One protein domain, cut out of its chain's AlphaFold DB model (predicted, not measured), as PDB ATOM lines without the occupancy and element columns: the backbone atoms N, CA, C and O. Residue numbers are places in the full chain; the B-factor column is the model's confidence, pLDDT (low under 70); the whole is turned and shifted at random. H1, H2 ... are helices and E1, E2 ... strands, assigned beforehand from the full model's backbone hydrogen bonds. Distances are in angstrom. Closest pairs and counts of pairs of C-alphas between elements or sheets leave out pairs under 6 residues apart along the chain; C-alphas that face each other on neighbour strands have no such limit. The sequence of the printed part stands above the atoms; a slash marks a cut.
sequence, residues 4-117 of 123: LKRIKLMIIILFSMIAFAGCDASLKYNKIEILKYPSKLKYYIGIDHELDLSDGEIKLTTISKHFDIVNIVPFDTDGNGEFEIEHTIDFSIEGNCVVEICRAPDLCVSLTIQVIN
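Overview. This is residues 4 to 117 of the 123 residues of an uncharacterized protein of Firmicutes bacterium GWF2_51_9 (UniProt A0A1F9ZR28). A small sandwich of two strongly twisted sheets, partly face to face, has one helix, H1, sticking out from it on a thin tail: residues 4 to 25 stand free and make much of the length. The larger sheet, E2 E7 E6 E5, is curled like part of a barrel, and the sheet E1 E3 E4 covers part of it with its strands at 31 degrees to those of the larger one. The printed part has 114 residues, with one named helix and seven named strands in the order H1 E1 E2 E3 E4 E5 E6 E7, and its class is mixed, helices and strands. The sheet E2 E7 E6 E5 is mixed and the sheet E1 E3 E4 is antiparallel. The whole is extended, with a radius of gyration of the C-alphas of 21.0 A and spans of 76 by 33 by 20 A.

Along the chain. H1 is residues 4 to 18, 21.6 A long, from C-alpha 4 at (-0.734, 12.086, -11.959). E1, residues 29 to 36, measures 18.6 A and begins at C-alpha 29 at (15.567, -9.019, 26.553). E2 is residues 42 to 44, 6.8 A; E3 is residues 57 to 62, 16.3 A; E4 is residues 67 to 71, 13.4 A; E5 is residues 84 to 87, 10.1 A. E6, residues 95 to 104, measures 27.3 A, and E7, residues 107 to 116, measures 29.7 A and ends at C-alpha 116 at (14.252, 4.332, 59.655).

Arrangement. H1 is not on either sheet; in it every O i to N i+4 pair is within hydrogen-bond range. E1 and E3 are antiparallel, with N 33 and O 59 at 3.0 A. E3 and E4 form an antiparallel hairpin, with N 58 and O 70 at 2.8 A. E5, E6 and E7 form a meander, each strand the antiparallel neighbour of the one before, with N 86 and O 100 at 2.9 A and N 101 and O 109 at 2.8 A. The edge strand E2 is parallel to E7, with N 43 and O 114 at 2.8 A. Between the sheets, the closest C-alphas of E1 and E7 are those of Glu 33 and Val 109, 6.2 A apart. E1 and E6 are near each other, while E3 and E6 are apart.

Size, cuts and confidence. The C-alphas of Leu 4 and Asn 117, the two farthest apart, are 76.0 A from each other. Without residues 4 to 25 the body spans 46 by 26 by 21 A. The printed part has no cut. The links E2 to E3 and E4 to E5 are long, 12 residues each. Mean pLDDT of the printed part is 84.7, and residues 4 to 27 and 77 to 79 are under 70.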
ATOM      1  N   LEU A   4      -0.854  13.484 -12.413       56.06
ATOM      2  CA  LEU A   4      -0.734  12.086 -11.959       56.06
ATOM      3  C   LEU A   4       0.719  11.658 -11.674       56.06
ATOM      4  O   LEU A   4       0.957  10.874 -10.758       56.06
ATOM      5  N   LYS A   5       1.701  12.177 -12.429       56.44
ATOM      6  CA  LYS A   5       3.131  11.891 -12.194       56.44
ATOM      7  C   LYS A   5       3.631  12.477 -10.870       56.44
ATOM      8  O   LYS A   5       4.446  11.844 -10.210       56.44
ATOM      9  N   ARG A   6       3.131  13.652 -10.473       58.75
ATOM     10  CA  ARG A   6       3.506  14.311  -9.210       58.75
ATOM     11  C   ARG A   6       2.896  13.608  -7.996       58.75
ATOM     12  O   ARG A   6       3.578  13.454  -6.992       58.75
ATOM     13  N   ILE A   7       1.670  13.096  -8.129       66.56
ATOM     14  CA  ILE A   7       1.008  12.291  -7.090       66.56
ATOM     15  C   ILE A   7       1.728  10.952  -6.889       66.56
ATOM     16  O   ILE A   7       2.024  10.589  -5.756       66.56
ATOM     17  N   LYS A   8       2.100  10.250  -7.973       63.56
ATOM     18  CA  LYS A   8       2.905   9.017  -7.873       63.56
ATOM     19  C   LYS A   8       4.255   9.255  -7.191       63.56
ATOM     20  O   LYS A   8       4.660   8.439  -6.375       63.56
ATOM     21  N   LEU A   9       4.925  10.371  -7.493       62.44
ATOM     22  CA  LEU A   9       6.205  10.720  -6.872       62.44
ATOM     23  C   LEU A   9       6.053  11.014  -5.369       62.44
ATOM     24  O   LEU A   9       6.863  10.547  -4.578       62.44
ATOM     25  N   MET A  10       4.994  11.725  -4.967       63.50
ATOM     26  CA  MET A  10       4.721  12.010  -3.552       63.50
ATOM     27  C   MET A  10       4.361  10.749  -2.755       63.50
ATOM     28  O   MET A  10       4.828  10.603  -1.633       63.50
ATOM     29  N   ILE A  11       3.606   9.807  -3.336       68.19
ATOM     30  CA  ILE A  11       3.276   8.527  -2.681       68.19
ATOM     31  C   ILE A  11       4.533   7.670  -2.467       68.19
ATOM     32  O   ILE A  11       4.669   7.043  -1.422       68.19
ATOM     33  N   ILE A  12       5.473   7.673  -3.419       63.66
ATOM     34  CA  ILE A  12       6.745   6.938  -3.297       63.66
ATOM     35  C   ILE A  12       7.625   7.531  -2.186       63.66
ATOM     36  O   ILE A  12       8.207   6.778  -1.412       63.66
ATOM     37  N   ILE A  13       7.682   8.863  -2.066       60.81
ATOM     38  CA  ILE A  13       8.427   9.545  -0.991       60.81
ATOM     39  C   ILE A  13       7.768   9.297   0.375       60.81
ATOM     40  O   ILE A  13       8.461   9.072   1.365       60.81
ATOM     41  N   LEU A  14       6.433   9.275   0.434       60.28
ATOM     42  CA  LEU A  14       5.704   8.965   1.664       60.28
ATOM     43  C   LEU A  14       5.967   7.520   2.122       60.28
ATOM     44  O   LEU A  14       6.226   7.287   3.297       60.28
ATOM     45  N   PHE A  15       5.990   6.558   1.192       58.50
ATOM     46  CA  PHE A  15       6.340   5.167   1.497       58.50
ATOM     47  C   PHE A  15       7.815   4.987   1.885       58.50
ATOM     48  O   PHE A  15       8.113   4.146   2.730       58.50
ATOM     49  N   SER A  16       8.740   5.782   1.330       56.31
ATOM     50  CA  SER A  16      10.151   5.709   1.727       56.31
ATOM     51  C   SER A  16      10.401   6.274   3.124       56.31
ATOM     52  O   SER A  16      11.317   5.812   3.790       56.31
ATOM     53  N   MET A  17       9.597   7.236   3.596       55.25
ATOM     54  CA  MET A  17       9.688   7.723   4.981       55.25
ATOM     55  C   MET A  17       9.175   6.696   6.001       55.25
ATOM     56  O   MET A  17       9.718   6.614   7.097       55.25
ATOM     57  N   ILE A  18       8.192   5.865   5.636       56.72
ATOM     58  CA  ILE A  18       7.675   4.798   6.512       56.72
ATOM     59  C   ILE A  18       8.685   3.640   6.638       56.72
ATOM     60  O   ILE A  18       8.735   2.980   7.668       56.72
ATOM     61  N   ALA A  19       9.549   3.428   5.639       51.91
ATOM     62  CA  ALA A  19      10.571   2.376   5.675       51.91
ATOM     63  C   ALA A  19      11.772   2.676   6.604       51.91
ATOM     64  O   ALA A  19      12.582   1.785   6.841       51.91
ATOM     65  N   PHE A  20      11.891   3.905   7.126       49.50
ATOM     66  CA  PHE A  20      12.916   4.294   8.109       49.50
ATOM     67  C   PHE A  20      12.368   4.466   9.534       49.50
ATOM     68  O   PHE A  20      13.122   4.824  10.438       49.50
ATOM     69  N   ALA A  21      11.078   4.196   9.760       50.56
ATOM     70  CA  ALA A  21      10.524   4.136  11.104       50.56
ATOM     71  C   ALA A  21      11.018   2.854  11.793       50.56
ATOM     72  O   ALA A  21      10.419   1.798  11.642       50.56
ATOM     73  N   GLY A  22      12.147   2.975  12.495       47.66
ATOM     74  CA  GLY A  22      12.572   2.091  13.577       47.66
ATOM     75  C   GLY A  22      12.758   0.629  13.188       47.66
ATOM     76  O   GLY A  22      11.837  -0.173  13.267       47.66
ATOM     77  N   CYS A  23      13.994   0.240  12.872       44.62
ATOM     78  CA  CYS A  23      14.383  -1.141  13.136       44.62
ATOM     79  C   CYS A  23      14.286  -1.320  14.660       44.62
ATOM     80  O   CYS A  23      15.095  -0.743  15.390       44.62
ATOM     81  N   ASP A  24      13.248  -2.017  15.125       50.19
ATOM     82  CA  ASP A  24      12.985  -2.308  16.532       50.19
ATOM     83  C   ASP A  24      14.187  -3.031  17.151       50.19
ATOM     84  O   ASP A  24      14.313  -4.253  17.113       50.19
ATOM     85  N   ALA A  25      15.078  -2.269  17.783       48.94
ATOM     86  CA  ALA A  25      16.072  -2.812  18.706       48.94
ATOM     87  C   ALA A  25      15.427  -3.251  20.045       48.94
ATOM     88  O   ALA A  25      16.122  -3.707  20.953       48.94
ATOM     89  N   SER A  26      14.100  -3.121  20.169       53.41
ATOM     90  CA  SER A  26      13.351  -3.124  21.430       53.41
ATOM     91  C   SER A  26      13.031  -4.504  22.022       53.41
ATOM     92  O   SER A  26      12.415  -4.567  23.079       53.41
ATOM     93  N   LEU A  27      13.433  -5.623  21.410       61.31
ATOM     94  CA  LEU A  27      13.068  -6.965  21.909       61.31
ATOM     95  C   LEU A  27      14.278  -7.880  22.140       61.31
ATOM     96  O   LEU A  27      14.216  -9.086  21.904       61.31
ATOM     97  N   LYS A  28      15.413  -7.331  22.593       82.25
ATOM     98  CA  LYS A  28      16.583  -8.165  22.926       82.25
ATOM     99  C   LYS A  28      16.361  -8.988  24.203       82.25
ATOM    100  O   LYS A  28      16.796 -10.140  24.253       82.25
ATOM    101  N   TYR A  29      15.694  -8.429  25.214       89.69
ATOM    102  CA  TYR A  29      15.567  -9.019  26.553       89.69
ATOM    103  C   TYR A  29      14.125  -9.397  26.883       89.69
ATOM    104  O   TYR A  29      13.200  -8.708  26.476       89.69
ATOM    105  N   ASN A  30      13.944 -10.490  27.624       93.19
ATOM    106  CA  ASN A  30      12.631 -10.971  28.070       93.19
ATOM    107  C   ASN A  30      12.573 -11.311  29.566       93.19
ATOM    108  O   ASN A  30      11.535 -11.749  30.056       93.19
ATOM    109  N   LYS A  31      13.690 -11.167  30.286       95.12
ATOM    110  CA  LYS A  31      13.739 -11.361  31.734       95.12
ATOM    111  C   LYS A  31      14.784 -10.445  32.357       95.12
ATOM    112  O   LYS A  31      15.891 -10.321  31.832       95.12
ATOM    113  N   ILE A  32      14.425  -9.863  33.490       96.50
ATOM    114  CA  ILE A  32      15.269  -9.028  34.335       96.50
ATOM    115  C   ILE A  32      15.280  -9.621  35.746       96.50
ATOM    116  O   ILE A  32      14.254 -10.088  36.235       96.50
ATOM    117  N   GLU A  33      16.451  -9.672  36.374       97.44
ATOM    118  CA  GLU A  33      16.633 -10.205  37.727       97.44
ATOM    119  C   GLU A  33      17.696  -9.398  38.466       97.44
ATOM    120  O   GLU A  33      18.708  -9.017  37.877       97.44
ATOM    121  N   ILE A  34      17.518  -9.197  39.771       97.25
ATOM    122  CA  ILE A  34      18.582  -8.664  40.625       97.25
ATOM    123  C   ILE A  34      19.608  -9.773  40.831       97.25
ATOM    124  O   ILE A  34      19.298 -10.819  41.404       97.25
ATOM    125  N   LEU A  35      20.830  -9.546  40.355       97.62
ATOM    126  CA  LEU A  35      21.957 -10.437  40.607       97.62
ATOM    127  C   LEU A  35      22.642 -10.075  41.926       97.62
ATOM    128  O   LEU A  35      22.975 -10.959  42.716       97.62
ATOM    129  N   LYS A  36      22.814  -8.773  42.165       97.69
ATOM    130  CA  LYS A  36      23.420  -8.216  43.370       97.69
ATOM    131  C   LYS A  36      22.615  -7.003  43.817       97.69
ATOM    132  O   LYS A  36      22.363  -6.099  43.027       97.69
ATOM    133  N   TYR A  37      22.210  -6.992  45.083       97.06
ATOM    134  CA  TYR A  37      21.515  -5.841  45.656       97.06
ATOM    135  C   TYR A  37      22.466  -4.643  45.796       97.06
ATOM    136  O   TYR A  37      23.657  -4.858  46.050       97.06
ATOM    137  N   PRO A  38      21.950  -3.406  45.686       96.31
ATOM    138  CA  PRO A  38      22.693  -2.211  46.061       96.31
ATOM    139  C   PRO A  38      23.281  -2.308  47.465       96.31
ATOM    140  O   PRO A  38      22.705  -2.949  48.351       96.31
ATOM    141  N   SER A  39      24.406  -1.632  47.691       94.94
ATOM    142  CA  SER A  39      25.069  -1.627  49.000       94.94
ATOM    143  C   SER A  39      24.223  -0.955  50.091       94.94
ATOM    144  O   SER A  39      24.362  -1.289  51.271       94.94
ATOM    145  N   LYS A  40      23.288  -0.073  49.708       95.12
ATOM    146  CA  LYS A  40      22.408   0.657  50.623       95.12
ATOM    147  C   LYS A  40      20.931   0.292  50.452       95.12
ATOM    148  O   LYS A  40      20.256   0.719  49.521       95.12
ATOM    149  N   LEU A  41      20.405  -0.449  51.427       96.25
ATOM    150  CA  LEU A  41      18.977  -0.805  51.522       96.25
ATOM    151  C   LEU A  41      18.266  -0.153  52.715       96.25
ATOM    152  O   LEU A  41      17.055  -0.299  52.873       96.25
ATOM    153  N   LYS A  42      19.012   0.548  53.573       96.62
ATOM    154  CA  LYS A  42      18.498   1.254  54.748       96.62
ATOM    155  C   LYS A  42      18.860   2.725  54.653       96.62
ATOM    156  O   LYS A  42      20.009   3.059  54.370       96.62
ATOM    157  N   TYR A  43      17.873   3.560  54.922       95.94
ATOM    158  CA  TYR A  43      17.937   5.005  54.821       95.94
ATOM    159  C   TYR A  43      17.478   5.605  56.142       95.94
ATOM    160  O   TYR A  43      16.543   5.109  56.769       95.94
ATOM    161  N   TYR A  44      18.153   6.654  56.585       95.62
ATOM    162  CA  TYR A  44      17.942   7.248  57.894       95.62
ATOM    163  C   TYR A  44      17.345   8.643  57.769       95.62
ATOM    164  O   TYR A  44      17.898   9.511  57.088       95.62
ATOM    165  N   ILE A  45      16.232   8.865  58.467       95.19
ATOM    166  CA  ILE A  45      15.518  10.145  58.460       95.19
ATOM    167  C   ILE A  45      16.457  11.263  58.931       95.19
ATOM    168  O   ILE A  45      17.126  11.147  59.960       95.19
ATOM    169  N   GLY A  46      16.509  12.353  58.161       92.75
ATOM    170  CA  GLY A  46      17.354  13.519  58.447       92.75
ATOM    171  C   GLY A  46      18.846  13.333  58.145       92.75
ATOM    172  O   GLY A  46      19.630  14.231  58.444       92.75
ATOM    173  N   ILE A  47      19.242  12.188  57.581       93.88
ATOM    174  CA  ILE A  47      20.612  11.914  57.124       93.88
ATOM    175  C   ILE A  47      20.613  11.668  55.621       93.88
ATOM    176  O   ILE A  47      21.397  12.272  54.895       93.88
ATOM    177  N   ASP A  48      19.740  10.773  55.171       94.94
ATOM    178  CA  ASP A  48      19.657  10.386  53.776       94.94
ATOM    179  C   ASP A  48      18.531  11.143  53.078       94.94
ATOM    180  O   ASP A  48      17.435  11.293  53.618       94.94
ATOM    181  N   HIS A  49      18.819  11.626  51.872       94.44
ATOM    182  CA  HIS A  49      17.905  12.474  51.100       94.44
ATOM    183  C   HIS A  49      17.730  12.014  49.652       94.44
ATOM    184  O   HIS A  49      16.909  12.571  48.929       94.44
ATOM    185  N   GLU A  50      18.494  11.009  49.233       94.31
ATOM    186  CA  GLU A  50      18.520  10.512  47.866       94.31
ATOM    187  C   GLU A  50      18.670   8.991  47.875       94.31
ATOM    188  O   GLU A  50      19.305   8.418  48.769       94.31
ATOM    189  N   LEU A  51      18.045   8.349  46.888       94.50
ATOM    190  CA  LEU A  51      18.135   6.916  46.664       94.50
ATOM    191  C   LEU A  51      19.513   6.573  46.088       94.50
ATOM    192  O   LEU A  51      19.922   7.125  45.072       94.50
ATOM    193  N   ASP A  52      20.194   5.616  46.707       94.94
ATOM    194  CA  ASP A  52      21.504   5.139  46.279       94.94
ATOM    195  C   ASP A  52      21.410   3.667  45.859       94.94
ATOM    196  O   ASP A  52      21.260   2.761  46.683       94.94
ATOM    197  N   LEU A  53      21.475   3.436  44.546       94.44
ATOM    198  CA  LEU A  53      21.455   2.100  43.945       94.44
ATOM    199  C   LEU A  53      22.859   1.594  43.579       94.44
ATOM    200  O   LEU A  53      22.987   0.593  42.870       94.44
ATOM    201  N   SER A  54      23.908   2.267  44.063       92.75
ATOM    202  CA  SER A  54      25.298   1.922  43.767       92.75
ATOM    203  C   SER A  54      25.632   0.486  44.163       92.75
ATOM    204  O   SER A  54      25.049  -0.106  45.076       92.75
ATOM    205  N   ASP A  55      26.601  -0.084  43.449       93.94
ATOM    206  CA  ASP A  55      27.082  -1.463  43.599       93.94
ATOM    207  C   ASP A  55      26.063  -2.568  43.290       93.94
ATOM    208  O   ASP A  55      26.417  -3.749  43.404       93.94
ATOM    209  N   GLY A  56      24.831  -2.217  42.911       96.56
ATOM    210  CA  GLY A  56      23.813  -3.168  42.494       96.56
ATOM    211  C   GLY A  56      23.986  -3.605  41.039       96.56
ATOM    212  O   GLY A  56      24.348  -2.813  40.167       96.56
ATOM    213  N   GLU A  57      23.697  -4.878  40.776       96.81
ATOM    214  CA  GLU A  57      23.841  -5.502  39.461       96.81
ATOM    215  C   GLU A  57      22.550  -6.204  39.053       96.81
ATOM    216  O   GLU A  57      21.927  -6.941  39.830       96.81
ATOM    217  N   ILE A  58      22.190  -6.022  37.790       97.12
ATOM    218  CA  ILE A  58      21.027  -6.621  37.155       97.12
ATOM    219  C   ILE A  58      21.504  -7.625  36.114       97.12
ATOM    220  O   ILE A  58      22.371  -7.342  35.284       97.12
ATOM    221  N   LYS A  59      20.887  -8.804  36.125       97.12
ATOM    222  CA  LYS A  59      21.011  -9.796  35.066       97.12
ATOM    223  C   LYS A  59      19.860  -9.632  34.083       97.12
ATOM    224  O   LYS A  59      18.693  -9.781  34.441       97.12
ATOM    225  N   LEU A  60      20.204  -9.417  32.823       95.12
ATOM    226  CA  LEU A  60      19.258  -9.328  31.722       95.12
ATOM    227  C   LEU A  60      19.382 -10.569  30.859       95.12
ATOM    228  O   LEU A  60      20.448 -10.845  30.318       95.12
ATOM    229  N   THR A  61      18.301 -11.327  30.720       95.12
ATOM    230  CA  THR A  61      18.279 -12.518  29.869       95.12
ATOM    231  C   THR A  61      17.585 -12.199  28.556       95.12
ATOM    232  O   THR A  61      16.520 -11.585  28.512       95.12
ATOM    233  N   THR A  62      18.231 -12.606  27.474       92.12
ATOM    234  CA  THR A  62      17.721 -12.488  26.113       92.12
ATOM    235  C   THR A  62      16.778 -13.632  25.774       92.12
ATOM    236  O   THR A  62      16.838 -14.709  26.371       92.12
ATOM    237  N   ILE A  63      15.969 -13.447  24.730       90.25
ATOM    238  CA  ILE A  63      15.083 -14.498  24.203       90.25
ATOM    239  C   ILE A  63      15.877 -15.771  23.839       90.25
ATOM    240  O   ILE A  63      15.414 -16.889  24.067       90.25
ATOM    241  N   SER A  64      17.116 -15.611  23.362       91.56
ATOM    242  CA  SER A  64      18.041 -16.705  23.024       91.56
ATOM    243  C   SER A  64      18.746 -17.336  24.235       91.56
ATOM    244  O   SER A  64      19.671 -18.123  24.055       91.56
ATOM    245  N   LYS A  65      18.332 -17.012  25.468       91.00
ATOM    246  CA  LYS A  65      18.892 -17.514  26.739       91.00
ATOM    247  C   LYS A  65      20.344 -17.107  27.036       91.00
ATOM    248  O   LYS A  65      20.934 -17.623  27.982       91.00
ATOM    249  N   HIS A  66      20.911 -16.162  26.287       93.12
ATOM    250  CA  HIS A  66      22.129 -15.462  26.705       93.12
ATOM    251  C   HIS A  66      21.794 -14.422  27.766       93.12
ATOM    252  O   HIS A  66      20.670 -13.917  27.774       93.12
ATOM    253  N   PHE A  67      22.755 -14.086  28.623       94.12
ATOM    254  CA  PHE A  67      22.574 -13.043  29.619       94.12
ATOM    255  C   PHE A  67      23.702 -12.017  29.585       94.12
ATOM    256  O   PHE A  67      24.853 -12.370  29.343       94.12
ATOM    257  N   ASP A  68      23.330 -10.777  29.879       93.19
ATOM    258  CA  ASP A  68      24.232  -9.666  30.151       93.19
ATOM    259  C   ASP A  68      24.102  -9.306  31.642       93.19
ATOM    260  O   ASP A  68      23.021  -9.443  32.227       93.19
ATOM    261  N   ILE A  69      25.202  -8.888  32.267       95.06
ATOM    262  CA  ILE A  69      25.218  -8.360  33.637       95.06
ATOM    263  C   ILE A  69      25.609  -6.895  33.533       95.06
ATOM    264  O   ILE A  69      26.634  -6.578  32.929       95.06
ATOM    265  N   VAL A  70      24.782  -6.024  34.098       93.62
ATOM    266  CA  VAL A  70      24.972  -4.574  34.044       93.62
ATOM    267  C   VAL A  70      24.765  -3.965  35.424       93.62
ATOM    268  O   VAL A  70      23.994  -4.484  36.233       93.62
ATOM    269  N   ASN A  71      25.451  -2.857  35.686       94.88
ATOM    270  CA  ASN A  71      25.227  -2.074  36.895       94.88
ATOM    271  C   ASN A  71      23.881  -1.351  36.807       94.88
ATOM    272  O   ASN A  71      23.432  -0.992  35.717       94.88
ATOM    273  N   ILE A  72      23.258  -1.097  37.956       93.25
ATOM    274  CA  ILE A  72      22.055  -0.267  38.015       93.25
ATOM    275  C   ILE A  72      22.464   1.192  37.791       93.25
ATOM    276  O   ILE A  72      22.948   1.858  38.702       93.25
ATOM    277  N   VAL A  73      22.284   1.676  36.562       88.44
ATOM    278  CA  VAL A  73      22.509   3.075  36.183       88.44
ATOM    279  C   VAL A  73      21.161   3.690  35.785       88.44
ATOM    280  O   VAL A  73      20.650   3.355  34.710       88.44
ATOM    281  N   PRO A  74      20.562   4.540  36.642       83.62
ATOM    282  CA  PRO A  74      19.305   5.227  36.343       83.62
ATOM    283  C   PRO A  74      19.414   6.116  35.101       83.62
ATOM    284  O   PRO A  74      20.484   6.671  34.841       83.62
ATOM    285  N   PHE A  75      18.317   6.296  34.358       77.31
ATOM    286  CA  PHE A  75      18.227   7.341  33.333       77.31
ATOM    287  C   PHE A  75      18.491   8.714  33.957       77.31
ATOM    288  O   PHE A  75      17.769   9.154  34.850       77.31
ATOM    289  N   ASP A  76      19.537   9.388  33.480       73.38
ATOM    290  CA  ASP A  76      19.767  10.797  33.776       73.38
ATOM    291  C   ASP A  76      18.901  11.693  32.868       73.38
ATOM    292  O   ASP A  76      18.194  11.224  31.971       73.38
ATOM    293  N   THR A  77      18.954  13.008  33.090       60.50
ATOM    294  CA  THR A  77      18.211  13.996  32.287       60.50
ATOM    295  C   THR A  77      18.584  13.989  30.805       60.50
ATOM    296  O   THR A  77      17.821  14.501  29.986       60.50
ATOM    297  N   ASP A  78      19.728  13.398  30.468       67.69
ATOM    298  CA  ASP A  78      20.253  13.288  29.113       67.69
ATOM    299  C   ASP A  78      19.934  11.919  28.476       67.69
ATOM    300  O   ASP A  78      20.273  11.679  27.316       67.69
ATOM    301  N   GLY A  79      19.231  11.035  29.200       63.50
ATOM    302  CA  GLY A  79      18.813   9.713  28.734       63.50
ATOM    303  C   GLY A  79      19.952   8.695  28.626       63.50
ATOM    304  O   GLY A  79      19.802   7.694  27.929       63.50
ATOM    305  N   ASN A  80      21.083   8.927  29.295       70.88
ATOM    306  CA  ASN A  80      22.280   8.084  29.207       70.88
ATOM    307  C   ASN A  80      22.249   6.851  30.125       70.88
ATOM    308  O   ASN A  80      23.182   6.047  30.095       70.88
ATOM    309  N   GLY A  81      21.218   6.701  30.958       76.56
ATOM    310  CA  GLY A  81      21.054   5.513  31.798       76.56
ATOM    311  C   GLY A  81      20.517   4.300  31.043       76.56
ATOM    312  O   GLY A  81      20.198   4.366  29.859       76.56
ATOM    313  N   GLU A  82      20.416   3.172  31.744       84.88
ATOM    314  CA  GLU A  82      19.859   1.929  31.190       84.88
ATOM    315  C   GLU A  82      18.506   1.547  31.794       84.88
ATOM    316  O   GLU A  82      17.813   0.686  31.243       84.88
ATOM    317  N   PHE A  83      18.146   2.159  32.925       90.81
ATOM    318  CA  PHE A  83      16.987   1.775  33.715       90.81
ATOM    319  C   PHE A  83      16.164   2.979  34.157       90.81
ATOM    320  O   PHE A  83      16.689   3.977  34.650       90.81
ATOM    321  N   GLU A  84      14.853   2.841  34.030       92.38
ATOM    322  CA  GLU A  84      13.865   3.695  34.666       92.38
ATOM    323  C   GLU A  84      13.668   3.225  36.106       92.38
ATOM    324  O   GLU A  84      13.570   2.024  36.369       92.38
ATOM    325  N   ILE A  85      13.676   4.177  37.037       93.38
ATOM    326  CA  ILE A  85      13.554   3.912  38.468       93.38
ATOM    327  C   ILE A  85      12.270   4.563  38.958       93.38
ATOM    328  O   ILE A  85      12.166   5.788  38.995       93.38
ATOM    329  N   GLU A  86      11.312   3.741  39.372       93.81
ATOM    330  CA  GLU A  86      10.048   4.201  39.932       93.81
ATOM    331  C   GLU A  86       9.989   3.901  41.429       93.81
ATOM    332  O   GLU A  86      10.266   2.788  41.886       93.81
ATOM    333  N   HIS A  87       9.629   4.907  42.227       92.75
ATOM    334  CA  HIS A  87       9.441   4.737  43.661       92.75
ATOM    335  C   HIS A  87       8.556   5.828  44.266       92.75
ATOM    336  O   HIS A  87       8.503   6.960  43.789       92.75
ATOM    337  N   THR A  88       7.940   5.523  45.408       89.19
ATOM    338  CA  THR A  88       7.171   6.489  46.216       89.19
ATOM    339  C   THR A  88       7.868   6.828  47.535       89.19
ATOM    340  O   THR A  88       7.204   7.124  48.527       89.19
ATOM    341  N   ILE A  89       9.195   6.692  47.587       93.31
ATOM    342  CA  ILE A  89       9.970   6.929  48.808       93.31
ATOM    343  C   ILE A  89       9.809   8.381  49.263       93.31
ATOM    344  O   ILE A  89      10.078   9.310  48.507       93.31
ATOM    345  N   ASP A  90       9.447   8.544  50.532       94.62
ATOM    346  CA  ASP A  90       9.603   9.787  51.276       94.62
ATOM    347  C   ASP A  90      10.630   9.542  52.387       94.62
ATOM    348  O   ASP A  90      10.361   8.826  53.352       94.62
ATOM    349  N   PHE A  91      11.817  10.140  52.258       94.94
ATOM    350  CA  PHE A  91      12.908  10.001  53.231       94.94
ATOM    351  C   PHE A  91      12.615  10.656  54.597       94.94
ATOM    352  O   PHE A  91      13.448  10.601  55.503       94.94
ATOM    353  N   SER A  92      11.435  11.256  54.768       94.75
ATOM    354  CA  SER A  92      10.953  11.833  56.026       94.75
ATOM    355  C   SER A  92       9.997  10.908  56.784       94.75
ATOM    356  O   SER A  92       9.654  11.203  57.931       94.75
ATOM    357  N   ILE A  93       9.540   9.815  56.163       94.75
ATOM    358  CA  ILE A  93       8.524   8.914  56.715       94.75
ATOM    359  C   ILE A  93       9.124   7.519  56.881       94.75
ATOM    360  O   ILE A  93       9.592   6.905  55.928       94.75
ATOM    361  N   GLU A  94       9.090   6.998  58.107       96.69
ATOM    362  CA  GLU A  94       9.544   5.640  58.403       96.69
ATOM    363  C   GLU A  94       8.660   4.596  57.711       96.69
ATOM    364  O   GLU A  94       7.429   4.681  57.737       96.69
ATOM    365  N   GLY A  95       9.283   3.576  57.123       95.75
ATOM    366  CA  GLY A  95       8.550   2.506  56.462       95.75
ATOM    367  C   GLY A  95       9.389   1.676  55.503       95.75
ATOM    368  O   GLY A  95      10.547   1.977  55.218       95.75
ATOM    369  N   ASN A  96       8.775   0.606  55.002       96.50
ATOM    370  CA  ASN A  96       9.314  -0.159  53.886       96.50
ATOM    371  C   ASN A  96       8.793   0.445  52.584       96.50
ATOM    372  O   ASN A  96       7.583   0.627  52.430       96.50
ATOM    373  N   CYS A  97       9.693   0.706  51.647       95.00
ATOM    374  CA  CYS A  97       9.362   1.258  50.343       95.00
ATOM    375  C   CYS A  97       9.810   0.293  49.253       95.00
ATOM    376  O   CYS A  97      10.874  -0.319  49.355       95.00
ATOM    377  N   VAL A  98       9.001   0.170  48.207       96.12
ATOM    378  CA  VAL A  98       9.352  -0.611  47.022       96.12
ATOM    379  C   VAL A  98       9.983   0.328  46.001       96.12
ATOM    380  O   VAL A  98       9.457   1.410  45.743       96.12
ATOM    381  N   VAL A  99      11.117  -0.098  45.456       96.75
ATOM    382  CA  VAL A  99      11.781   0.516  44.308       96.75
ATOM    383  C   VAL A  99      11.634  -0.443  43.143       96.75
ATOM    384  O   VAL A  99      12.030  -1.606  43.247       96.75
ATOM    385  N   GLU A 100      11.062   0.042  42.053       96.94
ATOM    386  CA  GLU A 100      10.928  -0.700  40.812       96.94
ATOM    387  C   GLU A 100      11.980  -0.230  39.806       96.94
ATOM    388  O   GLU A 100      12.204   0.964  39.620       96.94
ATOM    389  N   ILE A 101      12.679  -1.194  39.210       95.56
ATOM    390  CA  ILE A 101      13.756  -0.982  38.248       95.56
ATOM    391  C   ILE A 101      13.288  -1.584  36.930       95.56
ATOM    392  O   ILE A 101      13.202  -2.810  36.805       95.56
ATOM    393  N   CYS A 102      13.007  -0.734  35.954       93.06
ATOM    394  CA  CYS A 102      12.450  -1.118  34.667       93.06
ATOM    395  C   CYS A 102      13.436  -0.832  33.538       93.06
ATOM    396  O   CYS A 102      14.046   0.228  33.470       93.06
ATOM    397  N   ARG A 103      13.577  -1.777  32.606       89.69
ATOM    398  CA  ARG A 103      14.239  -1.518  31.313       89.69
ATOM    399  C   ARG A 103      13.223  -1.200  30.211       89.69
ATOM    400  O   ARG A 103      13.561  -0.559  29.221       89.69
ATOM    401  N   ALA A 104      12.000  -1.693  30.373       87.50
ATOM    402  CA  ALA A 104      10.837  -1.445  29.531       87.50
ATOM    403  C   ALA A 104       9.571  -1.589  30.402       87.50
ATOM    404  O   ALA A 104       9.671  -2.202  31.469       87.50
ATOM    405  N   PRO A 105       8.395  -1.101  29.963       86.94
ATOM    406  CA  PRO A 105       7.171  -1.102  30.778       86.94
ATOM    407  C   PRO A 105       6.720  -2.478  31.296       86.94
ATOM    408  O   PRO A 105       5.990  -2.562  32.276       86.94
ATOM    409  N   ASP A 106       7.116  -3.565  30.632       88.56
ATOM    410  CA  ASP A 106       6.807  -4.951  30.999       88.56
ATOM    411  C   ASP A 106       8.034  -5.742  31.493       88.56
ATOM    412  O   ASP A 106       7.935  -6.935  31.787       88.56
ATOM    413  N   LEU A 107       9.192  -5.085  31.602       92.88
ATOM    414  CA  LEU A 107      10.463  -5.692  31.982       92.88
ATOM    415  C   LEU A 107      11.041  -4.981  33.208       92.88
ATOM    416  O   LEU A 107      12.007  -4.216  33.109       92.88
ATOM    417  N   CYS A 108      10.447  -5.286  34.361       95.00
ATOM    418  CA  CYS A 108      10.772  -4.682  35.648       95.00
ATOM    419  C   CYS A 108      11.155  -5.720  36.710       95.00
ATOM    420  O   CYS A 108      10.746  -6.884  36.662       95.00
ATOM    421  N   VAL A 109      11.940  -5.283  37.691       97.00
ATOM    422  CA  VAL A 109      12.213  -6.022  38.926       97.00
ATOM    423  C   VAL A 109      12.120  -5.076  40.111       97.00
ATOM    424  O   VAL A 109      12.510  -3.915  40.016       97.00
ATOM    425  N   SER A 110      11.619  -5.571  41.238       96.75
ATOM    426  CA  SER A 110      11.426  -4.757  42.435       96.75
ATOM    427  C   SER A 110      12.374  -5.176  43.553       96.75
ATOM    428  O   SER A 110      12.650  -6.363  43.745       96.75
ATOM    429  N   LEU A 111      12.821  -4.200  44.336       96.00
ATOM    430  CA  LEU A 111      13.486  -4.415  45.617       96.00
ATOM    431  C   LEU A 111      12.825  -3.578  46.705       96.00
ATOM    432  O   LEU A 111      12.233  -2.535  46.438       96.00
ATOM    433  N   THR A 112      12.944  -4.038  47.946       96.31
ATOM    434  CA  THR A 112      12.426  -3.322  49.111       96.31
ATOM    435  C   THR A 112      13.575  -2.658  49.854       96.31
ATOM    436  O   THR A 112      14.543  -3.328  50.219       96.31
ATOM    437  N   ILE A 113      13.442  -1.361  50.117       96.81
ATOM    438  CA  ILE A 113      14.307  -0.607  51.029       96.81
ATOM    439  C   ILE A 113      13.541  -0.226  52.299       96.81
ATOM    440  O   ILE A 113      12.315  -0.340  52.360       96.81
ATOM    441  N   GLN A 114      14.259   0.277  53.299       97.06
ATOM    442  CA  GLN A 114      13.683   0.722  54.562       97.06
ATOM    443  C   GLN A 114      14.141   2.140  54.916       97.06
ATOM    444  O   GLN A 114      15.341   2.402  54.957       97.06
ATOM    445  N   VAL A 115      13.200   3.026  55.235       97.00
ATOM    446  CA  VAL A 115      13.457   4.327  55.869       97.00
ATOM    447  C   VAL A 115      13.248   4.166  57.375       97.00
ATOM    448  O   VAL A 115      12.228   3.613  57.779       97.00
ATOM    449  N   ILE A 116      14.203   4.597  58.206       96.12
ATOM    450  CA  ILE A 116      14.252   4.332  59.655       96.12
ATOM    451  C   ILE A 116      14.557   5.626  60.422       96.12
ATOM    452  O   ILE A 116      15.424   6.408  60.032       96.12
ATOM    453  N   ASN A 117      13.900   5.829  61.567       92.12
ATOM    454  CA  ASN A 117      14.081   7.007  62.427       92.12
ATOM    455  C   ASN A 117      15.274   6.907  63.413       92.12
ATOM    456  O   ASN A 117      15.498   7.786  64.242       92.12
TER     457      ASN A 117